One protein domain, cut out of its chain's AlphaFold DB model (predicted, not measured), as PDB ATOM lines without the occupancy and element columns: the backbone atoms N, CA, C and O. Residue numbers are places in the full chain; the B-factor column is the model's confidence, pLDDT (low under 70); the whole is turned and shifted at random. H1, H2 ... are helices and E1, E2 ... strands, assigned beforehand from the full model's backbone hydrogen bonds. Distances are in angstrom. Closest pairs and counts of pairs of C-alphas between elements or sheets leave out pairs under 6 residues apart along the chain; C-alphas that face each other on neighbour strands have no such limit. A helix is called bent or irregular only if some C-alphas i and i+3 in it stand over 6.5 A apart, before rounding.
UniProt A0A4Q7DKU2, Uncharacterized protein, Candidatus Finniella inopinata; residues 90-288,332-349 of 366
ATOM      1  N   ARG A  90      13.526 -24.679 -32.569       73.69
ATOM      2  CA  ARG A  90      12.503 -23.916 -31.842       73.69
ATOM      3  C   ARG A  90      11.527 -23.250 -32.797       73.69
ATOM      4  O   ARG A  90      11.917 -22.355 -33.540       73.69
ATOM      5  N   TYR A  91      10.251 -23.620 -32.715       75.94
ATOM      6  CA  TYR A  91       9.204 -23.048 -33.560       75.94
ATOM      7  C   TYR A  91       8.480 -21.909 -32.843       75.94
ATOM      8  O   TYR A  91       7.900 -22.100 -31.771       75.94
ATOM      9  N   THR A  92       8.527 -20.715 -33.426       75.75
ATOM     10  CA  THR A  92       8.069 -19.474 -32.784       75.75
ATOM     11  C   THR A  92       7.440 -18.526 -33.792       75.75
ATOM     12  O   THR A  92       7.767 -18.597 -34.970       75.75
ATOM     13  N   GLN A  93       6.554 -17.626 -33.361       74.31
ATOM     14  CA  GLN A  93       5.987 -16.586 -34.230       74.31
ATOM     15  C   GLN A  93       6.948 -15.412 -34.452       74.31
ATOM     16  O   GLN A  93       6.995 -14.842 -35.547       74.31
ATOM     17  N   LYS A  94       7.727 -15.058 -33.425       83.12
ATOM     18  CA  LYS A  94       8.750 -14.008 -33.484       83.12
ATOM     19  C   LYS A  94      10.022 -14.401 -32.733       83.12
ATOM     20  O   LYS A  94       9.996 -15.239 -31.827       83.12
ATOM     21  N   LEU A  95      11.128 -13.776 -33.118       83.88
ATOM     22  CA  LEU A  95      12.399 -13.812 -32.400       83.88
ATOM     23  C   LEU A  95      12.611 -12.495 -31.664       83.88
ATOM     24  O   LEU A  95      12.308 -11.439 -32.202       83.88
ATOM     25  N   VAL A  96      13.155 -12.554 -30.455       84.00
ATOM     26  CA  VAL A  96      13.550 -11.368 -29.692       84.00
ATOM     27  C   VAL A  96      15.062 -11.217 -29.785       84.00
ATOM     28  O   VAL A  96      15.812 -12.070 -29.298       84.00
ATOM     29  N   VAL A  97      15.504 -10.127 -30.411       83.94
ATOM     30  CA  VAL A  97      16.918  -9.796 -30.636       83.94
ATOM     31  C   VAL A  97      17.203  -8.435 -30.014       83.94
ATOM     32  O   VAL A  97      16.690  -7.433 -30.499       83.94
ATOM     33  N   GLN A  98      18.017  -8.384 -28.954       80.25
ATOM     34  CA  GLN A  98      18.354  -7.129 -28.252       80.25
ATOM     35  C   GLN A  98      17.102  -6.316 -27.865       80.25
ATOM     36  O   GLN A  98      16.981  -5.140 -28.205       80.25
ATOM     37  N   ASP A  99      16.143  -6.979 -27.214       78.00
ATOM     38  CA  ASP A  99      14.847  -6.415 -26.800       78.00
ATOM     39  C   ASP A  99      13.953  -5.922 -27.954       78.00
ATOM     40  O   ASP A  99      12.982  -5.196 -27.735       78.00
ATOM     41  N   GLN A 100      14.255  -6.321 -29.195       80.88
ATOM     42  CA  GLN A 100      13.434  -6.026 -30.366       80.88
ATOM     43  C   GLN A 100      12.720  -7.268 -30.881       80.88
ATOM     44  O   GLN A 100      13.325  -8.327 -31.048       80.88
ATOM     45  N   ASP A 101      11.440  -7.094 -31.196       84.88
ATOM     46  CA  ASP A 101      10.593  -8.127 -31.775       84.88
ATOM     47  C   ASP A 101      10.815  -8.247 -33.284       84.88
ATOM     48  O   ASP A 101      10.580  -7.307 -34.046       84.88
ATOM     49  N   PHE A 102      11.186  -9.445 -33.721       84.94
ATOM     50  CA  PHE A 102      11.360  -9.805 -35.118       84.94
ATOM     51  C   PHE A 102      10.307 -10.836 -35.549       84.94
ATOM     52  O   PHE A 102      10.471 -12.031 -35.278       84.94
ATOM     53  N   PRO A 103       9.213 -10.419 -36.213       87.06
ATOM     54  CA  PRO A 103       8.199 -11.350 -36.692       87.06
ATOM     55  C   PRO A 103       8.763 -12.229 -37.809       87.06
ATOM     56  O   PRO A 103       9.329 -11.733 -38.789       87.06
ATOM     57  N   LEU A 104       8.569 -13.543 -37.681       84.62
ATOM     58  CA  LEU A 104       8.998 -14.497 -38.702       84.62
ATOM     59  C   LEU A 104       8.039 -14.504 -39.898       84.62
ATOM     60  O   LEU A 104       8.478 -14.635 -41.036       84.62
ATOM     61  N   LEU A 105       6.741 -14.263 -39.688       86.00
ATOM     62  CA  LEU A 105       5.802 -14.089 -40.796       86.00
ATOM     63  C   LEU A 105       5.955 -12.717 -41.450       86.00
ATOM     64  O   LEU A 105       5.624 -11.689 -40.858       86.00
ATOM     65  N   ARG A 106       6.388 -12.703 -42.710       85.75
ATOM     66  CA  ARG A 106       6.479 -11.488 -43.532       85.75
ATOM     67  C   ARG A 106       5.994 -11.749 -44.954       85.75
ATOM     68  O   ARG A 106       6.091 -12.868 -45.456       85.75
ATOM     69  N   LYS A 107       5.567 -10.696 -45.658       79.94
ATOM     70  CA  LYS A 107       5.076 -10.788 -47.047       79.94
ATOM     71  C   LYS A 107       6.056 -11.507 -47.989       79.94
ATOM     72  O   LYS A 107       5.623 -12.232 -48.882       79.94
ATOM     73  N   ASN A 108       7.367 -11.327 -47.800       81.81
ATOM     74  CA  ASN A 108       8.364 -12.016 -48.625       81.81
ATOM     75  C   ASN A 108       8.498 -13.510 -48.267       81.81
ATOM     76  O   ASN A 108       8.564 -14.348 -49.162       81.81
ATOM     77  N   THR A 109       8.428 -13.868 -46.980       87.50
ATOM     78  CA  THR A 109       8.436 -15.280 -46.541       87.50
ATOM     79  C   THR A 109       7.237 -16.058 -47.096       87.50
ATOM     80  O   THR A 109       7.395 -17.173 -47.585       87.50
ATOM     81  N   GLU A 110       6.045 -15.444 -47.136       87.19
ATOM     82  CA  GLU A 110       4.851 -16.057 -47.733       87.19
ATOM     83  C   GLU A 110       5.031 -16.333 -49.225       87.19
ATOM     84  O   GLU A 110       4.599 -17.372 -49.718       87.19
ATOM     85  N   LYS A 111       5.692 -15.423 -49.952       89.75
ATOM     86  CA  LYS A 111       5.976 -15.599 -51.378       89.75
ATOM     87  C   LYS A 111       6.851 -16.832 -51.622       89.75
ATOM     88  O   LYS A 111       6.522 -17.627 -52.501       89.75
ATOM     89  N   HIS A 112       7.932 -17.004 -50.859       90.75
ATOM     90  CA  HIS A 112       8.819 -18.163 -51.006       90.75
ATOM     91  C   HIS A 112       8.126 -19.473 -50.620       90.75
ATOM     92  O   HIS A 112       8.240 -20.451 -51.350       90.75
ATOM     93  N   ILE A 113       7.339 -19.474 -49.544       90.88
ATOM     94  CA  ILE A 113       6.606 -20.667 -49.099       90.88
ATOM     95  C   ILE A 113       5.473 -21.054 -50.045       90.88
ATOM     96  O   ILE A 113       5.231 -22.237 -50.278       90.88
ATOM     97  N   ASN A 114       4.781 -20.077 -50.628       89.06
ATOM     98  CA  ASN A 114       3.785 -20.364 -51.653       89.06
ATOM     99  C   ASN A 114       4.450 -20.924 -52.916       89.06
ATOM    100  O   ASN A 114       3.919 -21.868 -53.493       89.06
ATOM    101  N   TYR A 115       5.627 -20.415 -53.303       89.56
ATOM    102  CA  TYR A 115       6.392 -21.009 -54.401       89.56
ATOM    103  C   TYR A 115       6.767 -22.466 -54.115       89.56
ATOM    104  O   TYR A 115       6.483 -23.321 -54.949       89.56
ATOM    105  N   THR A 116       7.390 -22.767 -52.967       88.25
ATOM    106  CA  THR A 116       7.849 -24.137 -52.675       88.25
ATOM    107  C   THR A 116       6.682 -25.110 -52.610       88.25
ATOM    108  O   THR A 116       6.767 -26.189 -53.191       88.25
ATOM    109  N   TRP A 117       5.558 -24.689 -52.024       86.38
ATOM    110  CA  TRP A 117       4.310 -25.445 -52.037       86.38
ATOM    111  C   TRP A 117       3.794 -25.716 -53.455       86.38
ATOM    112  O   TRP A 117       3.510 -26.859 -53.807       86.38
ATOM    113  N   GLU A 118       3.666 -24.688 -54.296       85.00
ATOM    114  CA  GLU A 118       3.187 -24.863 -55.671       85.00
ATOM    115  C   GLU A 118       4.130 -25.739 -56.506       85.00
ATOM    116  O   GLU A 118       3.668 -26.540 -57.323       85.00
ATOM    117  N   ALA A 119       5.442 -25.602 -56.299       82.25
ATOM    118  CA  ALA A 119       6.454 -26.421 -56.948       82.25
ATOM    119  C   ALA A 119       6.318 -27.892 -56.532       82.25
ATOM    120  O   ALA A 119       6.225 -28.756 -57.406       82.25
ATOM    121  N   SER A 120       6.171 -28.167 -55.232       79.12
ATOM    122  CA  SER A 120       6.006 -29.530 -54.719       79.12
ATOM    123  C   SER A 120       4.723 -30.197 -55.220       79.12
ATOM    124  O   SER A 120       4.686 -31.414 -55.366       79.12
ATOM    125  N   GLN A 121       3.655 -29.436 -55.492       77.44
ATOM    126  CA  GLN A 121       2.427 -29.994 -56.076       77.44
ATOM    127  C   GLN A 121       2.640 -30.500 -57.507       77.44
ATOM    128  O   GLN A 121       1.994 -31.458 -57.928       77.44
ATOM    129  N   ARG A 122       3.532 -29.854 -58.268       78.19
ATOM    130  CA  ARG A 122       3.848 -30.231 -59.655       78.19
ATOM    131  C   ARG A 122       4.909 -31.324 -59.721       78.19
ATOM    132  O   ARG A 122       4.869 -32.154 -60.620       78.19
ATOM    133  N   ASP A 123       5.831 -31.325 -58.770       74.31
ATOM    134  CA  ASP A 123       6.873 -32.332 -58.611       74.31
ATOM    135  C   ASP A 123       6.469 -33.349 -57.539       74.31
ATOM    136  O   ASP A 123       7.058 -33.356 -56.467       74.31
ATOM    137  N   HIS A 124       5.408 -34.135 -57.793       65.88
ATOM    138  CA  HIS A 124       4.844 -35.209 -56.945       65.88
ATOM    139  C   HIS A 124       5.292 -35.229 -55.461       65.88
ATOM    140  O   HIS A 124       5.802 -36.236 -54.964       65.88
ATOM    141  N   TYR A 125       5.068 -34.121 -54.746       58.59
ATOM    142  CA  TYR A 125       5.390 -33.908 -53.330       58.59
ATOM    143  C   TYR A 125       6.868 -34.117 -52.954       58.59
ATOM    144  O   TYR A 125       7.193 -34.614 -51.873       58.59
ATOM    145  N   ARG A 126       7.789 -33.729 -53.837       71.06
ATOM    146  CA  ARG A 126       9.227 -33.686 -53.565       71.06
ATOM    147  C   ARG A 126       9.598 -32.448 -52.760       71.06
ATOM    148  O   ARG A 126       8.910 -31.428 -52.796       71.06
ATOM    149  N   ASN A 127      10.692 -32.564 -52.008       76.56
ATOM    150  CA  ASN A 127      11.191 -31.449 -51.219       76.56
ATOM    151  C   ASN A 127      11.844 -30.416 -52.143       76.56
ATOM    152  O   ASN A 127      12.721 -30.768 -52.939       76.56
ATOM    153  N   HIS A 128      11.387 -29.175 -52.005       86.69
ATOM    154  CA  HIS A 128      11.944 -27.976 -52.613       86.69
ATOM    155  C   HIS A 128      12.402 -27.069 -51.488       86.69
ATOM    156  O   HIS A 128      11.624 -26.794 -50.570       86.69
ATOM    157  N   LEU A 129      13.627 -26.583 -51.601       91.06
ATOM    158  CA  LEU A 129      14.245 -25.702 -50.637       91.06
ATOM    159  C   LEU A 129      14.730 -24.447 -51.359       91.06
ATOM    160  O   LEU A 129      15.555 -24.518 -52.271       91.06
ATOM    161  N   LEU A 130      14.228 -23.293 -50.931       92.56
ATOM    162  CA  LEU A 130      14.814 -22.000 -51.270       92.56
ATOM    163  C   LEU A 130      15.637 -21.488 -50.092       92.56
ATOM    164  O   LEU A 130      15.351 -21.817 -48.943       92.56
ATOM    165  N   ALA A 131      16.614 -20.631 -50.377       92.00
ATOM    166  CA  ALA A 131      17.375 -19.936 -49.351       92.00
ATOM    167  C   ALA A 131      17.515 -18.451 -49.687       92.00
ATOM    168  O   ALA A 131      17.750 -18.074 -50.840       92.00
ATOM    169  N   GLN A 132      17.429 -17.610 -48.661       89.81
ATOM    170  CA  GLN A 132      17.859 -16.222 -48.731       89.81
ATOM    171  C   GLN A 132      18.784 -15.910 -47.562       89.81
ATOM    172  O   GLN A 132      18.598 -16.402 -46.451       89.81
ATOM    173  N   GLY A 133      19.795 -15.098 -47.828       88.50
ATOM    174  CA  GLY A 133      20.563 -14.462 -46.778       88.50
ATOM    175  C   GLY A 133      19.781 -13.301 -46.191       88.50
ATOM    176  O   GLY A 133      19.005 -12.650 -46.893       88.50
ATOM    177  N   PHE A 134      19.998 -13.018 -44.916       88.12
ATOM    178  CA  PHE A 134      19.469 -11.822 -44.297       88.12
ATOM    179  C   PHE A 134      20.445 -11.197 -43.310       88.12
ATOM    180  O   PHE A 134      21.347 -11.845 -42.774       88.12
ATOM    181  N   CYS A 135      20.221  -9.915 -43.065       87.25
ATOM    182  CA  CYS A 135      20.926  -9.114 -42.087       87.25
ATOM    183  C   CYS A 135      19.903  -8.216 -41.388       87.25
ATOM    184  O   CYS A 135      19.188  -7.453 -42.044       87.25
ATOM    185  N   TYR A 136      19.791  -8.354 -40.068       82.31
ATOM    186  CA  TYR A 136      18.800  -7.646 -39.268       82.31
ATOM    187  C   TYR A 136      19.416  -6.439 -38.566       82.31
ATOM    188  O   TYR A 136      20.370  -6.581 -37.789       82.31
ATOM    189  N   GLY A 137      18.832  -5.264 -38.812       74.31
ATOM    190  CA  GLY A 137      19.118  -4.031 -38.092       74.31
ATOM    191  C   GLY A 137      17.917  -3.473 -37.332       74.31
ATOM    192  O   GLY A 137      16.830  -4.038 -37.365       74.31
ATOM    193  N   SER A 138      18.116  -2.357 -36.615       59.38
ATOM    194  CA  SER A 138      17.122  -1.834 -35.653       59.38
ATOM    195  C   SER A 138      15.752  -1.487 -36.247       59.38
ATOM    196  O   SER A 138      14.804  -1.276 -35.490       59.38
ATOM    197  N   LYS A 139      15.664  -1.334 -37.577       60.94
ATOM    198  CA  LYS A 139      14.425  -1.015 -38.300       60.94
ATOM    199  C   LYS A 139      14.328  -1.675 -39.675       60.94
ATOM    200  O   LYS A 139      13.225  -1.734 -40.218       60.94
ATOM    201  N   THR A 140      15.435  -2.175 -40.218       63.94
ATOM    202  CA  THR A 140      15.484  -2.701 -41.580       63.94
ATOM    203  C   THR A 140      15.999  -4.138 -41.606       63.94
ATOM    204  O   THR A 140      17.055  -4.462 -41.063       63.94
ATOM    205  N   LEU A 141      15.239  -5.009 -42.272       73.44
ATOM    206  CA  LEU A 141      15.694  -6.335 -42.670       73.44
ATOM    207  C   LEU A 141      16.219  -6.240 -44.102       73.44
ATOM    208  O   LEU A 141      15.463  -5.917 -45.020       73.44
ATOM    209  N   ASN A 142      17.503  -6.523 -44.284       74.19
ATOM    210  CA  ASN A 142      18.105  -6.626 -45.606       74.19
ATOM    211  C   ASN A 142      18.114  -8.097 -46.014       74.19
ATOM    212  O   ASN A 142      18.759  -8.906 -45.354       74.19
ATOM    213  N   GLU A 143      17.382  -8.435 -47.073       78.50
ATOM    214  CA  GLU A 143      17.253  -9.799 -47.592       78.50
ATOM    215  C   GLU A 143      17.975  -9.900 -48.940       78.50
ATOM    216  O   GLU A 143      17.779  -9.069 -49.830       78.50
ATOM    217  N   ALA A 144      18.789 -10.937 -49.111       72.75
ATOM    218  CA  ALA A 144      19.479 -11.227 -50.355       72.75
ATOM    219  C   ALA A 144      19.183 -12.647 -50.814       72.75
ATOM    220  O   ALA A 144      19.566 -13.636 -50.191       72.75
ATOM    221  N   VAL A 145      18.490 -12.741 -51.943       75.50
ATOM    222  CA  VAL A 145      18.127 -14.027 -52.532       75.50
ATOM    223  C   VAL A 145      19.381 -14.708 -53.069       75.50
ATOM    224  O   VAL A 145      20.156 -14.100 -53.810       75.50
ATOM    225  N   MET A 146      19.562 -15.985 -52.731       78.62
ATOM    226  CA  MET A 146      20.679 -16.769 -53.251       78.62
ATOM    227  C   MET A 146      20.466 -17.040 -54.739       78.62
ATOM    228  O   MET A 146      19.501 -17.700 -55.138       78.62
ATOM    229  N   GLN A 147      21.375 -16.522 -55.567       76.50
ATOM    230  CA  GLN A 147      21.270 -16.601 -57.020       76.50
ATOM    231  C   GLN A 147      22.470 -17.296 -57.662       76.50
ATOM    232  O   GLN A 147      23.622 -17.025 -57.336       76.50
ATOM    233  N   THR A 148      22.188 -18.133 -58.658       70.94
ATOM    234  CA  THR A 148      23.164 -18.694 -59.594       70.94
ATOM    235  C   THR A 148      22.876 -18.118 -60.979       70.94
ATOM    236  O   THR A 148      21.785 -18.310 -61.512       70.94
ATOM    237  N   ASN A 149      23.833 -17.400 -61.579       72.50
ATOM    238  CA  ASN A 149      23.676 -16.761 -62.899       72.50
ATOM    239  C   ASN A 149      22.431 -15.847 -63.004       72.50
ATOM    240  O   ASN A 149      21.712 -15.879 -64.002       72.50
ATOM    241  N   GLY A 150      22.149 -15.067 -61.953       74.31
ATOM    242  CA  GLY A 150      21.007 -14.141 -61.899       74.31
ATOM    243  C   GLY A 150      19.638 -14.804 -61.701       74.31
ATOM    244  O   GLY A 150      18.612 -14.139 -61.817       74.31
ATOM    245  N   LYS A 151      19.604 -16.110 -61.412       80.69
ATOM    246  CA  LYS A 151      18.385 -16.881 -61.131       80.69
ATOM    247  C   LYS A 151      18.420 -17.433 -59.719       80.69
ATOM    248  O   LYS A 151      19.488 -17.802 -59.245       80.69
ATOM    249  N   THR A 152      17.267 -17.546 -59.075       85.69
ATOM    250  CA  THR A 152      17.180 -18.086 -57.711       85.69
ATOM    251  C   THR A 152      17.500 -19.580 -57.716       85.69
ATOM    252  O   THR A 152      17.029 -20.306 -58.591       85.69
ATOM    253  N   THR A 153      18.308 -20.058 -56.773       87.75
ATOM    254  CA  THR A 153      18.594 -21.497 -56.669       87.75
ATOM    255  C   THR A 153      17.435 -22.212 -55.968       87.75
ATOM    256  O   THR A 153      17.011 -21.796 -54.895       87.75
ATOM    257  N   ASP A 154      16.933 -23.278 -56.587       89.75
ATOM    258  CA  ASP A 154      15.914 -24.187 -56.050       89.75
ATOM    259  C   ASP A 154      16.588 -25.540 -55.793       89.75
ATOM    260  O   ASP A 154      16.889 -26.287 -56.730       89.75
ATOM    261  N   TRP A 155      16.926 -25.814 -54.534       89.94
ATOM    262  CA  TRP A 155      17.499 -27.101 -54.150       89.94
ATOM    263  C   TRP A 155      16.375 -28.114 -54.047       89.94
ATOM    264  O   TRP A 155      15.436 -27.939 -53.272       89.94
ATOM    265  N   VAL A 156      16.475 -29.188 -54.818       86.06
ATOM    266  CA  VAL A 156      15.440 -30.217 -54.883       86.06
ATOM    267  C   VAL A 156      16.018 -31.567 -54.498       86.06
ATOM    268  O   VAL A 156      17.216 -31.809 -54.650       86.06
ATOM    269  N   SER A 157      15.172 -32.469 -53.998       75.69
ATOM    270  CA  SER A 157      15.632 -33.830 -53.698       75.69
ATOM    271  C   SER A 157      16.156 -34.530 -54.957       75.69
ATOM    272  O   SER A 157      15.644 -34.300 -56.058       75.69
ATOM    273  N   SER A 158      17.065 -35.493 -54.790       72.62
ATOM    274  CA  SER A 158      17.593 -36.295 -55.911       72.62
ATOM    275  C   SER A 158      16.546 -37.099 -56.683       72.62
ATOM    276  O   SER A 158      16.814 -37.586 -57.776       72.62
ATOM    277  N   ARG A 159      15.341 -37.242 -56.122       69.69
ATOM    278  CA  ARG A 159      14.204 -37.942 -56.733       69.69
ATOM    279  C   ARG A 159      13.244 -37.007 -57.475       69.69
ATOM    280  O   ARG A 159      12.196 -37.468 -57.933       69.69
ATOM    281  N   SER A 160      13.556 -35.713 -57.524       72.88
ATOM    282  CA  SER A 160      12.841 -34.732 -58.337       72.88
ATOM    283  C   SER A 160      13.043 -35.053 -59.810       72.88
ATOM    284  O   SER A 160      14.175 -35.183 -60.275       72.88
ATOM    285  N   THR A 161      11.944 -35.187 -60.543       70.56
ATOM    286  CA  THR A 161      11.966 -35.300 -62.009       70.56
ATOM    287  C   THR A 161      11.673 -33.961 -62.675       70.56
ATOM    288  O   THR A 161      11.587 -33.869 -63.899       70.56
ATOM    289  N   ALA A 162      11.492 -32.910 -61.878       66.94
ATOM    290  CA  ALA A 162      11.008 -31.645 -62.366       66.94
ATOM    291  C   ALA A 162      12.144 -30.860 -63.047       66.94
ATOM    292  O   ALA A 162      13.128 -30.457 -62.424       66.94
ATOM    293  N   GLU A 163      11.961 -30.525 -64.323       66.62
ATOM    294  CA  GLU A 163      12.947 -29.794 -65.128       66.62
ATOM    295  C   GLU A 163      13.128 -28.334 -64.692       66.62
ATOM    296  O   GLU A 163      12.154 -27.633 -64.402       66.62
ATOM    297  N   SER A 164      14.372 -27.839 -64.685       64.25
ATOM    298  CA  SER A 164      14.662 -26.425 -64.400       64.25
ATOM    299  C   SER A 164      13.813 -25.503 -65.281       64.25
ATOM    300  O   SER A 164      13.908 -25.540 -66.506       64.25
ATOM    301  N   SER A 165      13.007 -24.631 -64.668       58.09
ATOM    302  CA  SER A 165      12.268 -23.628 -65.437       58.09
ATOM    303  C   SER A 165      13.250 -22.616 -66.039       58.09
ATOM    304  O   SER A 165      14.092 -22.058 -65.335       58.09
ATOM    305  N   PHE A 166      13.135 -22.328 -67.335       49.59
ATOM    306  CA  PHE A 166      14.091 -21.455 -68.027       49.59
ATOM    307  C   PHE A 166      14.121 -20.002 -67.517       49.59
ATOM    308  O   PHE A 166      15.109 -19.313 -67.772       49.59
ATOM    309  N   ASN A 167      13.111 -19.531 -66.775       54.88
ATOM    310  CA  ASN A 167      12.917 -18.092 -66.564       54.88
ATOM    311  C   ASN A 167      13.290 -17.560 -65.170       54.88
ATOM    312  O   ASN A 167      13.676 -16.399 -65.091       54.88
ATOM    313  N   TYR A 168      13.231 -18.355 -64.089       60.59
ATOM    314  CA  TYR A 168      13.358 -17.780 -62.730       60.59
ATOM    315  C   TYR A 168      14.183 -18.586 -61.724       60.59
ATOM    316  O   TYR A 168      14.767 -17.987 -60.819       60.59
ATOM    317  N   TYR A 169      14.278 -19.906 -61.897       67.75
ATOM    318  CA  TYR A 169      14.941 -20.787 -60.937       67.75
ATOM    319  C   TYR A 169      15.938 -21.721 -61.616       67.75
ATOM    320  O   TYR A 169      15.660 -22.253 -62.692       67.75
ATOM    321  N   VAL A 170      17.089 -21.932 -60.984       68.81
ATOM    322  CA  VAL A 170      18.045 -22.986 -61.348       68.81
ATOM    323  C   VAL A 170      17.864 -24.117 -60.353       68.81
ATOM    324  O   VAL A 170      18.093 -23.909 -59.161       68.81
ATOM    325  N   ARG A 171      17.455 -25.296 -60.830       75.88
ATOM    326  CA  ARG A 171      17.310 -26.458 -59.955       75.88
ATOM    327  C   ARG A 171      18.636 -27.165 -59.770       75.88
ATOM    328  O   ARG A 171      19.349 -27.409 -60.743       75.88
ATOM    329  N   LYS A 172      18.937 -27.516 -58.525       75.38
ATOM    330  CA  LYS A 172      20.105 -28.316 -58.164       75.38
ATOM    331  C   LYS A 172      19.675 -29.581 -57.442       75.38
ATOM    332  O   LYS A 172      18.920 -29.518 -56.477       75.38
ATOM    333  N   SER A 173      20.173 -30.705 -57.941       73.94
ATOM    334  CA  SER A 173      19.836 -32.052 -57.498       73.94
ATOM    335  C   SER A 173      21.036 -32.963 -57.747       73.94
ATOM    336  O   SER A 173      21.522 -33.030 -58.876       73.94
ATOM    337  N   THR A 174      21.557 -33.605 -56.706       60.38
ATOM    338  CA  THR A 174      22.828 -34.362 -56.747       60.38
ATOM    339  C   THR A 174      22.688 -35.703 -56.021       60.38
ATOM    340  O   THR A 174      22.922 -36.737 -56.635       60.38
ATOM    341  N   ALA A 175      22.244 -35.717 -54.756       58.28
ATOM    342  CA  ALA A 175      21.911 -36.913 -53.978       58.28
ATOM    343  C   ALA A 175      21.166 -36.541 -52.677       58.28
ATOM    344  O   ALA A 175      21.614 -35.677 -51.931       58.28
ATOM    345  N   GLY A 176      20.057 -37.216 -52.361       74.44
ATOM    346  CA  GLY A 176      19.417 -37.129 -51.041       74.44
ATOM    347  C   GLY A 176      18.476 -35.934 -50.830       74.44
ATOM    348  O   GLY A 176      17.717 -35.557 -51.729       74.44
ATOM    349  N   HIS A 177      18.457 -35.417 -49.595       81.38
ATOM    350  CA  HIS A 177      17.611 -34.304 -49.148       81.38
ATOM    351  C   HIS A 177      18.191 -32.953 -49.603       81.38
ATOM    352  O   HIS A 177      19.406 -32.760 -49.599       81.38
ATOM    353  N   SER A 178      17.325 -32.002 -49.959       86.62
ATOM    354  CA  SER A 178      17.705 -30.672 -50.460       86.62
ATOM    355  C   SER A 178      18.546 -29.856 -49.470       86.62
ATOM    356  O   SER A 178      19.412 -29.090 -49.883       86.62
ATOM    357  N   GLU A 179      18.337 -30.052 -48.169       88.56
ATOM    358  CA  GLU A 179      19.060 -29.398 -47.077       88.56
ATOM    359  C   GLU A 179      20.552 -29.740 -47.090       88.56
ATOM    360  O   GLU A 179      21.391 -28.864 -46.893       88.56
ATOM    361  N   LEU A 180      20.890 -31.004 -47.365       87.00
ATOM    362  CA  LEU A 180      22.284 -31.449 -47.416       87.00
ATOM    363  C   LEU A 180      23.006 -30.828 -48.610       87.00
ATOM    364  O   LEU A 180      24.139 -30.372 -48.474       87.00
ATOM    365  N   GLN A 181      22.320 -30.726 -49.753       87.06
ATOM    366  CA  GLN A 181      22.892 -30.057 -50.918       87.06
ATOM    367  C   GLN A 181      23.078 -28.558 -50.689       87.06
ATOM    368  O   GLN A 181      24.067 -27.987 -51.146       87.06
ATOM    369  N   PHE A 182      22.146 -27.914 -49.984       90.75
ATOM    370  CA  PHE A 182      22.307 -26.525 -49.572       90.75
ATOM    371  C   PHE A 182      23.565 -26.346 -48.709       90.75
ATOM    372  O   PHE A 182      24.373 -25.467 -49.007       90.75
ATOM    373  N   ILE A 183      23.764 -27.195 -47.691       90.88
ATOM    374  CA  ILE A 183      24.950 -27.148 -46.822       90.88
ATOM    375  C   ILE A 183      26.229 -27.287 -47.654       90.88
ATOM    376  O   ILE A 183      27.116 -26.440 -47.554       90.88
ATOM    377  N   GLU A 184      26.302 -28.305 -48.517       88.56
ATOM    378  CA  GLU A 184      27.474 -28.554 -49.359       88.56
ATOM    379  C   GLU A 184      27.764 -27.365 -50.289       88.56
ATOM    380  O   GLU A 184      28.901 -26.900 -50.404       88.56
ATOM    381  N   ASP A 185      26.733 -26.825 -50.945       87.69
ATOM    382  CA  ASP A 185      26.865 -25.669 -51.827       87.69
ATOM    383  C   ASP A 185      27.342 -24.425 -51.067       87.69
ATOM    384  O   ASP A 185      28.194 -23.696 -51.579       87.69
ATOM    385  N   MET A 186      26.830 -24.179 -49.858       88.19
ATOM    386  CA  MET A 186      27.246 -23.038 -49.038       88.19
ATOM    387  C   MET A 186      28.676 -23.197 -48.528       88.19
ATOM    388  O   MET A 186      29.452 -22.244 -48.603       88.19
ATOM    389  N   GLN A 187      29.068 -24.390 -48.080       87.62
ATOM    390  CA  GLN A 187      30.452 -24.683 -47.690       87.62
ATOM    391  C   GLN A 187      31.412 -24.507 -48.880       87.62
ATOM    392  O   GLN A 187      32.488 -23.912 -48.746       87.62
ATOM    393  N   ASN A 188      31.001 -24.949 -50.070       86.44
ATOM    394  CA  ASN A 188      31.750 -24.753 -51.307       86.44
ATOM    395  C   ASN A 188      31.862 -23.273 -51.695       86.44
ATOM    396  O   ASN A 188      32.952 -22.818 -52.047       86.44
ATOM    397  N   LEU A 189      30.761 -22.519 -51.637       84.06
ATOM    398  CA  LEU A 189      30.742 -21.083 -51.929       84.06
ATOM    399  C   LEU A 189      31.603 -20.303 -50.942       84.06
ATOM    400  O   LEU A 189      32.381 -19.455 -51.365       84.06
ATOM    401  N   TRP A 190      31.526 -20.632 -49.655       84.75
ATOM    402  CA  TRP A 190      32.377 -20.044 -48.630       84.75
ATOM    403  C   TRP A 190      33.861 -20.297 -48.918       84.75
ATOM    404  O   TRP A 190      34.665 -19.368 -48.915       84.75
ATOM    405  N   THR A 191      34.222 -21.535 -49.258       82.94
ATOM    406  CA  THR A 191      35.617 -21.913 -49.524       82.94
ATOM    407  C   THR A 191      36.161 -21.287 -50.813       82.94
ATOM    408  O   THR A 191      37.328 -20.902 -50.872       82.94
ATOM    409  N   LYS A 192      35.336 -21.186 -51.864       84.75
ATOM    410  CA  LYS A 192      35.770 -20.744 -53.203       84.75
ATOM    411  C   LYS A 192      35.584 -19.245 -53.448       84.75
ATOM    412  O   LYS A 192      36.297 -18.686 -54.276       84.75
ATOM    413  N   ASN A 193      34.618 -18.606 -52.789       83.12
ATOM    414  CA  ASN A 193      34.232 -17.216 -53.036       83.12
ATOM    415  C   ASN A 193      33.616 -16.540 -51.791       83.12
ATOM    416  O   ASN A 193      32.501 -16.012 -51.830       83.12
ATOM    417  N   ALA A 194      34.367 -16.553 -50.684       82.38
ATOM    418  CA  ALA A 194      33.988 -15.955 -49.400       82.38
ATOM    419  C   ALA A 194      33.513 -14.492 -49.513       82.38
ATOM    420  O   ALA A 194      32.546 -14.098 -48.863       82.38
ATOM    421  N   ASP A 195      34.162 -13.686 -50.357       82.69
ATOM    422  CA  ASP A 195      33.819 -12.269 -50.495       82.69
ATOM    423  C   ASP A 195      32.444 -12.082 -51.151       82.69
ATOM    424  O   ASP A 195      31.643 -11.282 -50.675       82.69
ATOM    425  N   SER A 196      32.128 -12.845 -52.204       80.44
ATOM    426  CA  SER A 196      30.827 -12.737 -52.874       80.44
ATOM    427  C   SER A 196      29.678 -13.168 -51.973       80.44
ATOM    428  O   SER A 196      28.621 -12.538 -52.009       80.44
ATOM    429  N   ILE A 197      29.864 -14.237 -51.189       79.56
ATOM    430  CA  ILE A 197      28.824 -14.682 -50.264       79.56
ATOM    431  C   ILE A 197      28.626 -13.626 -49.179       79.56
ATOM    432  O   ILE A 197      27.510 -13.161 -49.039       79.56
ATOM    433  N   VAL A 198      29.677 -13.118 -48.530       84.12
ATOM    434  CA  VAL A 198      29.580 -12.055 -47.508       84.12
ATOM    435  C   VAL A 198      28.921 -10.786 -48.044       84.12
ATOM    436  O   VAL A 198      28.019 -10.253 -47.404       84.12
ATOM    437  N   GLN A 199      29.305 -10.328 -49.240       80.00
ATOM    438  CA  GLN A 199      28.705  -9.143 -49.863       80.00
ATOM    439  C   GLN A 199      27.205  -9.299 -50.112       80.00
ATOM    440  O   GLN A 199      26.486  -8.305 -50.057       80.00
ATOM    441  N   SER A 200      26.711 -10.522 -50.329       76.25
ATOM    442  CA  SER A 200      25.269 -10.741 -50.454       76.25
ATOM    443  C   SER A 200      24.519 -10.453 -49.147       76.25
ATOM    444  O   SER A 200      23.394  -9.991 -49.203       76.25
ATOM    445  N   PHE A 201      25.139 -10.601 -47.973       79.25
ATOM    446  CA  PHE A 201      24.504 -10.283 -46.681       79.25
ATOM    447  C   PHE A 201      24.770  -8.848 -46.230       79.25
ATOM    448  O   PHE A 201      24.269  -8.431 -45.184       79.25
ATOM    449  N   MET A 202      25.589  -8.092 -46.968       81.25
ATOM    450  CA  MET A 202      25.904  -6.729 -46.574       81.25
ATOM    451  C   MET A 202      24.685  -5.829 -46.793       81.25
ATOM    452  O   MET A 202      24.142  -5.784 -47.899       81.25
ATOM    453  N   PRO A 203      24.266  -5.066 -45.770       78.56
ATOM    454  CA  PRO A 203      23.290  -4.004 -45.967       78.56
ATOM    455  C   PRO A 203      23.823  -2.978 -46.989       78.56
ATOM    456  O   PRO A 203      25.046  -2.841 -47.137       78.56
ATOM    457  N   PRO A 204      22.948  -2.225 -47.684       75.38
ATOM    458  CA  PRO A 204      23.366  -1.191 -48.627       75.38
ATOM    459  C   PRO A 204      24.423  -0.255 -48.023       75.38
ATOM    460  O   PRO A 204      24.367   0.081 -46.842       75.38
ATOM    461  N   LYS A 205      25.398   0.188 -48.826       71.50
ATOM    462  CA  LYS A 205      26.543   0.981 -48.327       71.50
ATOM    463  C   LYS A 205      26.138   2.289 -47.635       71.50
ATOM    464  O   LYS A 205      26.850   2.738 -46.742       71.50
ATOM    465  N   ASP A 206      25.008   2.864 -48.035       72.56
ATOM    466  CA  ASP A 206      24.483   4.117 -47.482       72.56
ATOM    467  C   ASP A 206      23.638   3.906 -46.214       72.56
ATOM    468  O   ASP A 206      23.295   4.868 -45.522       72.56
ATOM    469  N   ASP A 207      23.321   2.651 -45.892       72.56
ATOM    470  CA  ASP A 207      22.613   2.276 -44.680       72.56
ATOM    471  C   ASP A 207      23.560   2.407 -43.476       72.56
ATOM    472  O   ASP A 207      24.634   1.806 -43.434       72.56
ATOM    473  N   LYS A 208      23.169   3.221 -42.493       73.31
ATOM    474  CA  LYS A 208      23.917   3.436 -41.244       73.31
ATOM    475  C   LYS A 208      23.353   2.628 -40.082       73.31
ATOM    476  O   LYS A 208      23.796   2.816 -38.951       73.31
ATOM    477  N   GLU A 209      22.367   1.769 -40.327       81.00
ATOM    478  CA  GLU A 209      21.762   0.977 -39.273       81.00
ATOM    479  C   GLU A 209      22.768   0.005 -38.655       81.00
ATOM    480  O   GLU A 209      23.634  -0.576 -39.330       81.00
ATOM    481  N   ASN A 210      22.628  -0.135 -37.335       87.00
ATOM    482  CA  ASN A 210      23.288  -1.173 -36.566       87.00
ATOM    483  C   ASN A 210      22.746  -2.531 -37.001       87.00
ATOM    484  O   ASN A 210      21.542  -2.659 -37.197       87.00
ATOM    485  N   VAL A 211      23.621  -3.527 -37.066       88.06
ATOM    486  CA  VAL A 211      23.288  -4.927 -37.342       88.06
ATOM    487  C   VAL A 211      23.393  -5.726 -36.051       88.06
ATOM    488  O   VAL A 211      24.405  -5.633 -35.357       88.06
ATOM    489  N   TYR A 212      22.382  -6.533 -35.744       87.56
ATOM    490  CA  TYR A 212      22.343  -7.346 -34.524       87.56
ATOM    491  C   TYR A 212      22.482  -8.842 -34.777       87.56
ATOM    492  O   TYR A 212      23.007  -9.557 -33.934       87.56
ATOM    493  N   THR A 213      22.027  -9.325 -35.926       89.38
ATOM    494  CA  THR A 213      22.158 -10.729 -36.317       89.38
ATOM    495  C   THR A 213      22.072 -10.832 -37.833       89.38
ATOM    496  O   THR A 213      21.583  -9.918 -38.506       89.38
ATOM    497  N   TYR A 214      22.577 -11.920 -38.382       89.88
ATOM    498  CA  TYR A 214      22.537 -12.233 -39.798       89.88
ATOM    499  C   TYR A 214      22.472 -13.748 -39.972       89.88
ATOM    500  O   TYR A 214      22.676 -14.514 -39.034       89.88
ATOM    501  N   GLY A 215      22.200 -14.202 -41.185       90.88
ATOM    502  CA  GLY A 215      22.243 -15.623 -41.491       90.88
ATOM    503  C   GLY A 215      21.273 -16.002 -42.585       90.88
ATOM    504  O   GLY A 215      21.014 -15.199 -43.477       90.88
ATOM    505  N   PHE A 216      20.776 -17.233 -42.551       91.62
ATOM    506  CA  PHE A 216      19.950 -17.773 -43.625       91.62
ATOM    507  C   PHE A 216      18.509 -17.965 -43.195       91.62
ATOM    508  O   PHE A 216      18.236 -18.515 -42.129       91.62
ATOM    509  N   GLU A 217      17.596 -17.604 -44.086       93.31
ATOM    510  CA  GLU A 217      16.251 -18.152 -44.066       93.31
ATOM    511  C   GLU A 217      16.124 -19.207 -45.147       93.31
ATOM    512  O   GLU A 217      16.478 -18.989 -46.309       93.31
ATOM    513  N   LEU A 218      15.622 -20.358 -44.733       94.56
ATOM    514  CA  LEU A 218      15.377 -21.515 -45.563       94.56
ATOM    515  C   LEU A 218      13.871 -21.690 -45.695       94.56
ATOM    516  O   LEU A 218      13.148 -21.551 -44.713       94.56
ATOM    517  N   PHE A 219      13.391 -21.991 -46.895       93.50
ATOM    518  CA  PHE A 219      11.966 -22.155 -47.165       93.50
ATOM    519  C   PHE A 219      11.737 -23.537 -47.744       93.50
ATOM    520  O   PHE A 219      12.173 -23.808 -48.861       93.50
ATOM    521  N   GLY A 220      11.059 -24.389 -46.986       90.19
ATOM    522  CA  GLY A 220      10.679 -25.740 -47.368       90.19
ATOM    523  C   GLY A 220       9.172 -25.890 -47.526       90.19
ATOM    524  O   GLY A 220       8.375 -25.083 -47.043       90.19
ATOM    525  N   THR A 221       8.752 -26.953 -48.205       83.88
ATOM    526  CA  THR A 221       7.328 -27.327 -48.215       83.88
ATOM    527  C   THR A 221       6.927 -27.931 -46.875       83.88
ATOM    528  O   THR A 221       5.956 -27.505 -46.244       83.88
ATOM    529  N   PHE A 222       7.704 -28.913 -46.437       78.50
ATOM    530  CA  PHE A 222       7.557 -29.559 -45.144       78.50
ATOM    531  C   PHE A 222       8.682 -29.110 -44.235       78.50
ATOM    532  O   PHE A 222       9.700 -28.606 -44.695       78.50
ATOM    533  N   ASP A 223       8.471 -29.285 -42.944       73.50
ATOM    534  CA  ASP A 223       9.531 -29.178 -41.957       73.50
ATOM    535  C   ASP A 223      10.621 -30.252 -42.173       73.50
ATOM    536  O   ASP A 223      10.469 -31.166 -42.989       73.50
ATOM    537  N   MET A 224      11.739 -30.147 -41.463       76.06
ATOM    538  CA  MET A 224      12.909 -31.001 -41.695       76.06
ATOM    539  C   MET A 224      12.916 -32.247 -40.820       76.06
ATOM    540  O   MET A 224      12.520 -32.199 -39.657       76.06
ATOM    541  N   CYS A 225      13.458 -33.351 -41.345       74.31
ATOM    542  CA  CYS A 225      13.749 -34.521 -40.522       74.31
ATOM    543  C   CYS A 225      14.886 -34.236 -39.522       74.31
ATOM    544  O   CYS A 225      15.755 -33.396 -39.776       74.31
ATOM    545  N   ASP A 226      14.922 -34.993 -38.421       69.44
ATOM    546  CA  ASP A 226      15.916 -34.836 -37.348       69.44
ATOM    547  C   ASP A 226      17.367 -34.882 -37.867       69.44
ATOM    548  O   ASP A 226      18.216 -34.107 -37.430       69.44
ATOM    549  N   GLY A 227      17.653 -35.744 -38.852       74.44
ATOM    550  CA  GLY A 227      18.984 -35.843 -39.460       74.44
ATOM    551  C   GLY A 227      19.406 -34.568 -40.198       74.44
ATOM    552  O   GLY A 227      20.540 -34.122 -40.050       74.44
ATOM    553  N   CYS A 228      18.502 -33.942 -40.957       81.75
ATOM    554  CA  CYS A 228      18.787 -32.679 -41.645       81.75
ATOM    555  C   CYS A 228      18.908 -31.505 -40.670       81.75
ATOM    556  O   CYS A 228      19.767 -30.646 -40.861       81.75
ATOM    557  N   LEU A 229      18.085 -31.489 -39.617       80.81
ATOM    558  CA  LEU A 229      18.173 -30.505 -38.538       80.81
ATOM    559  C   LEU A 229      19.538 -30.537 -37.854       80.81
ATOM    560  O   LEU A 229      20.146 -29.488 -37.650       80.81
ATOM    561  N   GLU A 230      20.037 -31.734 -37.549       81.00
ATOM    562  CA  GLU A 230      21.344 -31.893 -36.916       81.00
ATOM    563  C   GLU A 230      22.479 -31.427 -37.829       81.00
ATOM    564  O   GLU A 230      23.344 -30.666 -37.405       81.00
ATOM    565  N   GLN A 231      22.444 -31.803 -39.110       86.62
ATOM    566  CA  GLN A 231      23.449 -31.363 -40.081       86.62
ATOM    567  C   GLN A 231      23.439 -29.837 -40.266       86.62
ATOM    568  O   GLN A 231      24.498 -29.217 -40.327       86.62
ATOM    569  N   LEU A 232      22.262 -29.201 -40.290       89.31
ATOM    570  CA  LEU A 232      22.162 -27.738 -40.326       89.31
ATOM    571  C   LEU A 232      22.671 -27.079 -39.047       89.31
ATOM    572  O   LEU A 232      23.279 -26.009 -39.112       89.31
ATOM    573  N   ARG A 233      22.431 -27.694 -37.887       86.50
ATOM    574  CA  ARG A 233      22.953 -27.203 -36.613       86.50
ATOM    575  C   ARG A 233      24.477 -27.257 -36.585       86.50
ATOM    576  O   ARG A 233      25.098 -26.278 -36.172       86.50
ATOM    577  N   GLU A 234      25.075 -28.352 -37.039       88.62
ATOM    578  CA  GLU A 234      26.530 -28.465 -37.142       88.62
ATOM    579  C   GLU A 234      27.093 -27.464 -38.156       88.62
ATOM    580  O   GLU A 234      27.992 -26.698 -37.812       88.62
ATOM    581  N   PHE A 235      26.477 -27.333 -39.337       89.44
ATOM    582  CA  PHE A 235      26.823 -26.282 -40.300       89.44
ATOM    583  C   PHE A 235      26.775 -24.880 -39.666       89.44
ATOM    584  O   PHE A 235      27.708 -24.091 -39.825       89.44
ATOM    585  N   LYS A 236      25.729 -24.567 -38.893       89.12
ATOM    586  CA  LYS A 236      25.608 -23.297 -38.167       89.12
ATOM    587  C   LYS A 236      26.751 -23.089 -37.176       89.12
ATOM    588  O   LYS A 236      27.367 -22.023 -37.184       89.12
ATOM    589  N   LYS A 237      27.066 -24.093 -36.353       86.94
ATOM    590  CA  LYS A 237      28.184 -24.025 -35.398       86.94
ATOM    591  C   LYS A 237      29.516 -23.799 -36.106       86.94
ATOM    592  O   LYS A 237      30.302 -22.964 -35.658       86.94
ATOM    593  N   GLU A 238      29.760 -24.487 -37.220       86.94
ATOM    594  CA  GLU A 238      30.959 -24.286 -38.038       86.94
ATOM    595  C   GLU A 238      31.068 -22.836 -38.520       86.94
ATOM    596  O   GLU A 238      32.127 -22.217 -38.381       86.94
ATOM    597  N   GLN A 239      29.971 -22.260 -39.024       85.81
ATOM    598  CA  GLN A 239      29.960 -20.868 -39.485       85.81
ATOM    599  C   GLN A 239      30.140 -19.858 -38.344       85.81
ATOM    600  O   GLN A 239      30.706 -18.783 -38.569       85.81
ATOM    601  N   GLN A 240      29.682 -20.186 -37.136       82.69
ATOM    602  CA  GLN A 240      29.720 -19.311 -35.964       82.69
ATOM    603  C   GLN A 240      31.085 -19.300 -35.256       82.69
ATOM    604  O   GLN A 240      31.606 -18.231 -34.925       82.69
ATOM    605  N   TYR A 241      31.684 -20.477 -35.039       73.44
ATOM    606  CA  TYR A 241      32.846 -20.643 -34.156       73.44
ATOM    607  C   TYR A 241      34.194 -20.814 -34.871       73.44
ATOM    608  O   TYR A 241      35.239 -20.583 -34.256       73.44
ATOM    609  N   ALA A 242      34.225 -21.193 -36.152       64.19
ATOM    610  CA  ALA A 242      35.484 -21.269 -36.895       64.19
ATOM    611  C   ALA A 242      36.052 -19.860 -37.197       64.19
ATOM    612  O   ALA A 242      35.405 -18.839 -36.958       64.19
ATOM    613  N   GLN A 243      37.230 -19.759 -37.839       61.97
ATOM    614  CA  GLN A 243      37.654 -18.519 -38.536       61.97
ATOM    615  C   GLN A 243      36.762 -18.201 -39.767       61.97
ATOM    616  O   GLN A 243      37.238 -17.676 -40.770       61.97
ATOM    617  N   GLY A 244      35.490 -18.593 -39.707       69.88
ATOM    618  CA  GLY A 244      34.546 -18.693 -40.803       69.88
ATOM    619  C   GLY A 244      33.752 -17.417 -41.052       69.88
ATOM    620  O   GLY A 244      34.162 -16.305 -40.699       69.88
ATOM    621  N   PHE A 245      32.596 -17.620 -41.678       82.44
ATOM    622  CA  PHE A 245      31.694 -16.585 -42.166       82.44
ATOM    623  C   PHE A 245      31.377 -15.512 -41.117       82.44
ATOM    624  O   PHE A 245      31.488 -14.323 -41.411       82.44
ATOM    625  N   SER A 246      31.088 -15.909 -39.875       86.31
ATOM    626  CA  SER A 246      30.629 -14.967 -38.849       86.31
ATOM    627  C   SER A 246      31.702 -13.962 -38.434       86.31
ATOM    628  O   SER A 246      31.473 -12.759 -38.310       86.31
ATOM    629  N   ARG A 247      32.948 -14.425 -38.310       85.94
ATOM    630  CA  ARG A 247      34.069 -13.520 -38.047       85.94
ATOM    631  C   ARG A 247      34.249 -12.519 -39.187       85.94
ATOM    632  O   ARG A 247      34.415 -11.335 -38.918       85.94
ATOM    633  N   ARG A 248      34.176 -12.982 -40.439       87.38
ATOM    634  CA  ARG A 248      34.318 -12.125 -41.624       87.38
ATOM    635  C   ARG A 248      33.195 -11.091 -41.708       87.38
ATOM    636  O   ARG A 248      33.478  -9.923 -41.936       87.38
ATOM    637  N   MET A 249      31.950 -11.496 -41.461       88.12
ATOM    638  CA  MET A 249      30.798 -10.594 -41.385       88.12
ATOM    639  C   MET A 249      30.998  -9.509 -40.323       88.12
ATOM    640  O   MET A 249      30.840  -8.327 -40.621       88.12
ATOM    641  N   ARG A 250      31.413  -9.876 -39.103       88.31
ATOM    642  CA  ARG A 250      31.724  -8.900 -38.044       88.31
ATOM    643  C   ARG A 250      32.870  -7.960 -38.436       88.31
ATOM    644  O   ARG A 250      32.788  -6.769 -38.156       88.31
ATOM    645  N   ASP A 251      33.903  -8.466 -39.106       88.44
ATOM    646  CA  ASP A 251      35.052  -7.669 -39.560       88.44
ATOM    647  C   ASP A 251      34.699  -6.682 -40.691       88.44
ATOM    648  O   ASP A 251      35.348  -5.639 -40.804       88.44
ATOM    649  N   GLU A 252      33.694  -6.988 -41.518       88.81
ATOM    650  CA  GLU A 252      33.143  -6.078 -42.537       88.81
ATOM    651  C   GLU A 252      32.163  -5.069 -41.918       88.81
ATOM    652  O   GLU A 252      32.167  -3.888 -42.262       88.81
ATOM    653  N   LEU A 253      31.352  -5.512 -40.953       87.56
ATOM    654  CA  LEU A 253      30.370  -4.664 -40.279       87.56
ATOM    655  C   LEU A 253      30.994  -3.757 -39.210       87.56
ATOM    656  O   LEU A 253      30.391  -2.737 -38.891       87.56
ATOM    657  N   ARG A 254      32.178  -4.093 -38.676       84.69
ATOM    658  CA  ARG A 254      32.960  -3.353 -37.661       84.69
ATOM    659  C   ARG A 254      32.091  -2.580 -36.668       84.69
ATOM    660  O   ARG A 254      31.486  -3.162 -35.775       84.69
ATOM    661  N   ASP A 255      32.000  -1.265 -36.858       84.81
ATOM    662  CA  ASP A 255      31.342  -0.318 -35.961       84.81
ATOM    663  C   ASP A 255      29.811  -0.424 -35.973       84.81
ATOM    664  O   ASP A 255      29.154   0.070 -35.054       84.81
ATOM    665  N   ARG A 256      29.248  -1.070 -36.998       86.62
ATOM    666  CA  ARG A 256      27.811  -1.271 -37.194       86.62
ATOM    667  C   ARG A 256      27.302  -2.532 -36.516       86.62
ATOM    668  O   ARG A 256      26.126  -2.585 -36.176       86.62
ATOM    669  N   PHE A 257      28.140  -3.545 -36.311       89.50
ATOM    670  CA  PHE A 257      27.693  -4.746 -35.618       89.50
ATOM    671  C   PHE A 257      27.543  -4.459 -34.116       89.50
ATOM    672  O   PHE A 257      28.494  -4.060 -33.444       89.50
ATOM    673  N   LYS A 258      26.322  -4.622 -33.601       88.31
ATOM    674  CA  LYS A 258      25.941  -4.460 -32.187       88.31
ATOM    675  C   LYS A 258      25.330  -5.733 -31.599       88.31
ATOM    676  O   LYS A 258      24.825  -5.703 -30.482       88.31
ATOM    677  N   GLY A 259      25.342  -6.826 -32.359       84.12
ATOM    678  CA  GLY A 259      24.916  -8.135 -31.886       84.12
ATOM    679  C   GLY A 259      25.902  -8.756 -30.905       84.12
ATOM    680  O   GLY A 259      27.001  -8.243 -30.677       84.12
ATOM    681  N   HIS A 260      25.511  -9.891 -30.342       82.62
ATOM    682  CA  HIS A 260      26.363 -10.655 -29.451       82.62
ATOM    683  C   HIS A 260      27.088 -11.760 -30.242       82.62
ATOM    684  O   HIS A 260      26.545 -12.375 -31.153       82.62
ATOM    685  N   ALA A 261      28.380 -11.959 -29.967       76.56
ATOM    686  CA  ALA A 261      29.257 -12.778 -30.817       76.56
ATOM    687  C   ALA A 261      28.952 -14.288 -30.768       76.56
ATOM    688  O   ALA A 261      29.517 -15.050 -31.549       76.56
ATOM    689  N   GLY A 262      28.125 -14.714 -29.812       75.38
ATOM    690  CA  GLY A 262      27.711 -16.103 -29.644       75.38
ATOM    691  C   GLY A 262      26.422 -16.468 -30.373       75.38
ATOM    692  O   GLY A 262      26.058 -17.627 -30.322       75.38
ATOM    693  N   ASP A 263      25.723 -15.525 -30.998       75.94
ATOM    694  CA  ASP A 263      24.390 -15.694 -31.605       75.94
ATOM    695  C   ASP A 263      24.208 -14.777 -32.829       75.94
ATOM    696  O   ASP A 263      23.101 -14.402 -33.220       75.94
ATOM    697  N   ASP A 264      25.321 -14.390 -33.445       86.12
ATOM    698  CA  ASP A 264      25.338 -13.451 -34.555       86.12
ATOM    699  C   ASP A 264      24.979 -14.082 -35.898       86.12
ATOM    700  O   ASP A 264      24.473 -13.374 -36.767       86.12
ATOM    701  N   PHE A 265      25.190 -15.393 -36.037       89.44
ATOM    702  CA  PHE A 265      24.773 -16.180 -37.189       89.44
ATOM    703  C   PHE A 265      23.636 -17.140 -36.835       89.44
ATOM    704  O   PHE A 265      23.797 -18.049 -36.018       89.44
ATOM    705  N   ILE A 266      22.486 -16.982 -37.488       90.19
ATOM    706  CA  ILE A 266      21.301 -17.808 -37.236       90.19
ATOM    707  C   ILE A 266      20.747 -18.440 -38.513       90.19
ATOM    708  O   ILE A 266      20.926 -17.942 -39.622       90.19
ATOM    709  N   ILE A 267      20.055 -19.567 -38.352       91.94
ATOM    710  CA  ILE A 267      19.305 -20.210 -39.431       91.94
ATOM    711  C   ILE A 267      17.845 -20.268 -39.002       91.94
ATOM    712  O   ILE A 267      17.535 -20.768 -37.916       91.94
ATOM    713  N   ILE A 268      16.972 -19.744 -39.857       91.69
ATOM    714  CA  ILE A 268      15.522 -19.754 -39.684       91.69
ATOM    715  C   ILE A 268      14.930 -20.645 -40.776       91.69
ATOM    716  O   ILE A 268      15.130 -20.392 -41.960       91.69
ATOM    717  N   TYR A 269      14.203 -21.689 -40.398       92.06
ATOM    718  CA  TYR A 269      13.520 -22.579 -41.325       92.06
ATOM    719  C   TYR A 269      12.022 -22.290 -41.356       92.06
ATOM    720  O   TYR A 269      11.303 -22.454 -40.373       92.06
ATOM    721  N   HIS A 270      11.536 -21.882 -42.514       92.69
ATOM    722  CA  HIS A 270      10.128 -21.704 -42.801       92.69
ATOM    723  C   HIS A 270       9.598 -22.949 -43.499       92.69
ATOM    724  O   HIS A 270      10.170 -23.397 -44.492       92.69
ATOM    725  N   SER A 271       8.464 -23.468 -43.038       87.69
ATOM    726  CA  SER A 271       7.754 -24.549 -43.720       87.69
ATOM    727  C   SER A 271       6.278 -24.227 -43.904       87.69
ATOM    728  O   SER A 271       5.670 -23.477 -43.130       87.69
ATOM    729  N   LYS A 272       5.659 -24.797 -44.944       83.62
ATOM    730  CA  LYS A 272       4.203 -24.718 -45.087       83.62
ATOM    731  C   LYS A 272       3.525 -25.588 -44.030       83.62
ATOM    732  O   LYS A 272       2.595 -25.118 -43.376       83.62
ATOM    733  N   PHE A 273       4.012 -26.816 -43.858       74.94
ATOM    734  CA  PHE A 273       3.426 -27.848 -43.004       74.94
ATOM    735  C   PHE A 273       4.470 -28.491 -42.070       74.94
ATOM    736  O   PHE A 273       5.648 -28.538 -42.429       74.94
ATOM    737  N   PRO A 274       4.057 -29.021 -40.900       66.31
ATOM    738  CA  PRO A 274       4.936 -29.827 -40.048       66.31
ATOM    739  C   PRO A 274       5.367 -31.126 -40.752       66.31
ATOM    740  O   PRO A 274       4.700 -31.592 -41.679       66.31
ATOM    741  N   TYR A 275       6.468 -31.726 -40.298       60.28
ATOM    742  CA  TYR A 275       6.999 -32.983 -40.834       60.28
ATOM    743  C   TYR A 275       6.706 -34.132 -39.883       60.28
ATOM    744  O   TYR A 275       7.014 -34.042 -38.705       60.28
ATOM    745  N   ALA A 276       6.138 -35.227 -40.387       44.38
ATOM    746  CA  ALA A 276       5.510 -36.277 -39.576       44.38
ATOM    747  C   ALA A 276       6.416 -36.981 -38.540       44.38
ATOM    748  O   ALA A 276       5.894 -37.678 -37.680       44.38
ATOM    749  N   SER A 277       7.745 -36.829 -38.596       40.94
ATOM    750  CA  SER A 277       8.677 -37.479 -37.661       40.94
ATOM    751  C   SER A 277       9.508 -36.521 -36.802       40.94
ATOM    752  O   SER A 277      10.417 -36.993 -36.122       40.94
ATOM    753  N   SER A 278       9.263 -35.210 -36.849       40.31
ATOM    754  CA  SER A 278      10.115 -34.230 -36.158       40.31
ATOM    755  C   SER A 278       9.707 -34.051 -34.691       40.31
ATOM    756  O   SER A 278       8.541 -34.195 -34.325       40.31
ATOM    757  N   SER A 279      10.659 -33.767 -33.805       39.62
ATOM    758  CA  SER A 279      10.363 -33.528 -32.382       39.62
ATOM    759  C   SER A 279      10.183 -32.032 -32.097       39.62
ATOM    760  O   SER A 279      11.023 -31.227 -32.489       39.62
ATOM    761  N   TYR A 280       9.097 -31.656 -31.410       45.03
ATOM    762  CA  TYR A 280       8.720 -30.261 -31.151       45.03
ATOM    763  C   TYR A 280       8.707 -29.983 -29.651       45.03
ATOM    764  O   TYR A 280       8.245 -30.796 -28.847       45.03
ATOM    765  N   ASP A 281       9.160 -28.793 -29.273       39.62
ATOM    766  CA  ASP A 281       8.966 -28.289 -27.917       39.62
ATOM    767  C   ASP A 281       7.900 -27.193 -27.944       39.62
ATOM    768  O   ASP A 281       8.095 -26.136 -28.554       39.62
ATOM    769  N   GLY A 282       6.755 -27.476 -27.327       39.88
ATOM    770  CA  GLY A 282       5.724 -26.486 -27.042       39.88
ATOM    771  C   GLY A 282       5.904 -25.960 -25.622       39.88
ATOM    772  O   GLY A 282       6.337 -26.698 -24.743       39.88
ATOM    773  N   GLU A 283       5.528 -24.703 -25.373       36.16
ATOM    774  CA  GLU A 283       5.739 -23.978 -24.102       36.16
ATOM    775  C   GLU A 283       5.283 -24.704 -22.817       36.16
ATOM    776  O   GLU A 283       5.681 -24.283 -21.738       36.16
ATOM    777  N   ASN A 284       4.509 -25.794 -22.896       33.75
ATOM    778  CA  ASN A 284       4.006 -26.526 -21.729       33.75
ATOM    779  C   ASN A 284       4.121 -28.059 -21.793       33.75
ATOM    780  O   ASN A 284       3.615 -28.709 -20.887       33.75
ATOM    781  N   ASN A 285       4.742 -28.652 -22.820       34.41
ATOM    782  CA  ASN A 285       5.008 -30.096 -22.888       34.41
ATOM    783  C   ASN A 285       5.977 -30.414 -24.038       34.41
ATOM    784  O   ASN A 285       5.866 -29.860 -25.134       34.41
ATOM    785  N   ARG A 286       6.875 -31.374 -23.797       39.69
ATOM    786  CA  ARG A 286       7.780 -31.925 -24.812       39.69
ATOM    787  C   ARG A 286       7.041 -33.019 -25.583       39.69
ATOM    788  O   ARG A 286       6.617 -33.997 -24.968       39.69
ATOM    789  N   PHE A 287       6.893 -32.883 -26.900       37.59
ATOM    790  CA  PHE A 287       6.230 -33.894 -27.726       37.59
ATOM    791  C   PHE A 287       7.114 -34.285 -28.911       37.59
ATOM    792  O   PHE A 287       7.516 -33.451 -29.720       37.59
ATOM    793  N   SER A 288       7.395 -35.578 -29.056       34.22
ATOM    794  CA  SER A 288       7.904 -36.105 -30.321       34.22
ATOM    795  C   SER A 288       6.712 -36.327 -31.258       34.22
ATOM    796  O   SER A 288       5.770 -37.006 -30.853       34.22
ATOM    797  N   SER A 332       5.300 -21.278 -30.400       60.06
ATOM    798  CA  SER A 332       5.643 -20.393 -29.276       60.06
ATOM    799  C   SER A 332       5.370 -18.948 -29.688       60.06
ATOM    800  O   SER A 332       5.544 -18.599 -30.861       60.06
ATOM    801  N   GLN A 333       4.937 -18.102 -28.757       64.38
ATOM    802  CA  GLN A 333       4.681 -16.703 -29.109       64.38
ATOM    803  C   GLN A 333       5.994 -15.988 -29.417       64.38
ATOM    804  O   GLN A 333       6.081 -15.260 -30.402       64.38
ATOM    805  N   GLU A 334       7.032 -16.251 -28.626       73.81
ATOM    806  CA  GLU A 334       8.335 -15.624 -28.799       73.81
ATOM    807  C   GLU A 334       9.484 -16.492 -28.290       73.81
ATOM    808  O   GLU A 334       9.323 -17.308 -27.379       73.81
ATOM    809  N   LYS A 335      10.670 -16.304 -28.877       76.94
ATOM    810  CA  LYS A 335      11.926 -16.888 -28.389       76.94
ATOM    811  C   LYS A 335      13.049 -15.867 -28.470       76.94
ATOM    812  O   LYS A 335      13.174 -15.172 -29.472       76.94
ATOM    813  N   SER A 336      13.872 -15.789 -27.427       77.75
ATOM    814  CA  SER A 336      15.055 -14.927 -27.424       77.75
ATOM    815  C   SER A 336      16.264 -15.665 -27.988       77.75
ATOM    816  O   SER A 336      16.522 -16.806 -27.605       77.75
ATOM    817  N   LEU A 337      17.044 -14.995 -28.841       75.88
ATOM    818  CA  LEU A 337      18.308 -15.553 -29.342       75.88
ATOM    819  C   LEU A 337      19.330 -15.782 -28.221       75.88
ATOM    820  O   LEU A 337      20.064 -16.769 -28.234       75.88
ATOM    821  N   SER A 338      19.321 -14.905 -27.215       71.31
ATOM    822  CA  SER A 338      20.308 -14.895 -26.132       71.31
ATOM    823  C   SER A 338      20.244 -16.114 -25.207       71.31
ATOM    824  O   SER A 338      21.216 -16.413 -24.517       71.31
ATOM    825  N   THR A 339      19.118 -16.833 -25.186       65.94
ATOM    826  CA  THR A 339      18.921 -17.995 -24.310       65.94
ATOM    827  C   THR A 339      19.348 -19.312 -24.950       65.94
ATOM    828  O   THR A 339      19.665 -20.255 -24.231       65.94
ATOM    829  N   GLU A 340      19.350 -19.402 -26.284       68.81
ATOM    830  CA  GLU A 340      19.528 -20.667 -27.009       68.81
ATOM    831  C   GLU A 340      20.311 -20.467 -28.314       68.81
ATOM    832  O   GLU A 340      19.831 -20.697 -29.428       68.81
ATOM    833  N   SER A 341      21.566 -20.046 -28.165       71.88
ATOM    834  CA  SER A 341      22.441 -19.657 -29.272       71.88
ATOM    835  C   SER A 341      22.760 -20.766 -30.273       71.88
ATOM    836  O   SER A 341      23.174 -20.461 -31.383       71.88
ATOM    837  N   ASP A 342      22.554 -22.037 -29.921       73.56
ATOM    838  CA  ASP A 342      22.920 -23.216 -30.720       73.56
ATOM    839  C   ASP A 342      21.737 -23.878 -31.442       73.56
ATOM    840  O   ASP A 342      21.912 -24.933 -32.053       73.56
ATOM    841  N   MET A 343      20.547 -23.278 -31.383       76.62
ATOM    842  CA  MET A 343      19.332 -23.832 -31.990       76.62
ATOM    843  C   MET A 343      19.146 -23.387 -33.443       76.62
ATOM    844  O   MET A 343      19.672 -22.349 -33.863       76.62
ATOM    845  N   ILE A 344      18.374 -24.177 -34.194       84.31
ATOM    846  CA  ILE A 344      17.704 -23.742 -35.424       84.31
ATOM    847  C   ILE A 344      16.358 -23.122 -35.032       84.31
ATOM    848  O   ILE A 344      15.651 -23.645 -34.172       84.31
ATOM    849  N   TYR A 345      15.981 -22.007 -35.646       84.50
ATOM    850  CA  TYR A 345      14.663 -21.412 -35.422       84.50
ATOM    851  C   TYR A 345      13.718 -21.821 -36.540       84.50
ATOM    852  O   TYR A 345      14.147 -22.011 -37.671       84.50
ATOM    853  N   GLY A 346      12.439 -21.985 -36.228       85.25
ATOM    854  CA  GLY A 346      11.444 -22.515 -37.146       85.25
ATOM    855  C   GLY A 346      10.157 -21.697 -37.160       85.25
ATOM    856  O   GLY A 346       9.745 -21.136 -36.143       85.25
ATOM    857  N   TYR A 347       9.485 -21.669 -38.306       85.06
ATOM    858  CA  TYR A 347       8.161 -21.077 -38.458       85.06
ATOM    859  C   TYR A 347       7.295 -21.927 -39.391       85.06
ATOM    860  O   TYR A 347       7.658 -22.164 -40.542       85.06
ATOM    861  N   ILE A 348       6.123 -22.359 -38.913       81.75
ATOM    862  CA  ILE A 348       5.185 -23.174 -39.701       81.75
ATOM    863  C   ILE A 348       3.994 -22.313 -40.115       81.75
ATOM    864  O   ILE A 348       3.146 -21.960 -39.293       81.75
ATOM    865  N   HIS A 349       3.890 -22.019 -41.410       84.50
ATOM    866  CA  HIS A 349       2.880 -21.105 -41.950       84.50
ATOM    867  C   HIS A 349       1.445 -21.608 -41.759       84.50
ATOM    868  O   HIS A 349       0.543 -20.799 -41.578       84.50
TER     869      HIS A 349
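Overview. This is residues 90 to 288 and 332 to 349 of the 366 residues of an uncharacterized protein of Candidatus Finniella inopinata (UniProt A0A4Q7DKU2). A large, strongly twisted sheet of ten strands, with E3 and E7 in its middle, has H1 on one face and H2 and H3 on the opposite face; H4 follows H3 round a corner, over E7 and E8. A small hairpin, E9 and E10, lies farthest from the middle of the domain. The printed part has 217 residues with four named helices and twelve named strands, which follow each other along the chain as E1, E2, H1, E3, E4, E5, E6, H2, E7, H3, H4, E8, E9, E10, E11 and E12; the class is mixed, helices and strands, and the large sheet is branched, with antiparallel neighbour pairs, among them E3 and E7, and parallel ones, among them E7 and E8. The whole is compact and rounded, with a radius of gyration of the C-alphas of 16.7 A and spans of 48 by 46 by 31 A.

Arrangement. E3, residues 128 to 137, has E7, residues 211 to 222, antiparallel on one side (N 132 and O 217, 2.9 A). On its other side are E4, residues 141 to 145, its hairpin partner (N 133 and O 144, 2.8 A), and E5, residues 151 to 156 (N 129 and O 155, 2.8 A), both antiparallel. E6, residues 169 to 172, is parallel to E5 (N 154 and O 170, 2.9 A). Parallel pairs join E7 to E8, residues 265 to 273 (N 218 and O 268, 2.8 A), E8 to E12, residues 344 to 348 (N 269 and O 345, 2.7 A), and E12 to E1, residues 90 to 97 (N 92 and O 346, 3.0 A). E1 also has E2, residues 100 to 103, as antiparallel hairpin partner (N 95 and O 102, 2.9 A), and E11, residues 332 to 336, parallel (N 96 and O 335, 2.8 A). E9, residues 279 to 282, and E10, residues 285 to 288, form an antiparallel hairpin (N 280 and O 287, 2.9 A). H1, residues 107 to 122, is on the sheet at a height of 7.7 A, along E7 at 19 degrees on the local plane; the closest C-alphas are those of Trp 117 and Thr 221, 5.2 A. On the opposite face are H2, residues 178 to 201, and H3, residues 226 to 241, which touch at a shallow tilt of 21 degrees, the same way (C-alphas of Glu 179 and Cys 228, 6.4 A). H4, residues 245 to 256, is also on the sheet and touches H3 only at the corner (C-alphas of Gln 240 and Ser 246, 5.3 A). E7, H3, H4 and E8 make a strand-helix-strand unit, two parallel neighbour strands with helices between, its crossover right-handed. Every O i to N i+4 pair is within hydrogen-bond range in H1 and H3, but 17 of 20 in H2 and 6 of 8 in H4.

Along the chain. E1 begins at C-alpha 90 (12.503, -23.916, -31.842), and E12 ends at C-alpha 348 (5.185, -23.174, -39.701). E7 is 30.3 A long, E3 28.9 A, E8 25.0 A, H1 23.2 A and H3 22.3 A. H2 and H4 are irregular: C-alphas 192 and 195 are 9.1 A apart, and C-alphas 252 and 255 8.9 A.

Size, cuts and confidence. The two C-alphas farthest apart are those of His 124 and Asp 255, 48.6 A. Residues 289 to 331 are not printed, and C-alphas 288 and 332 are 15.9 A apart across the cut. The link from E5 to E6 is long. Mean pLDDT of the printed part is 77.8; 40 residues are under 70, among them residues 274 to 288.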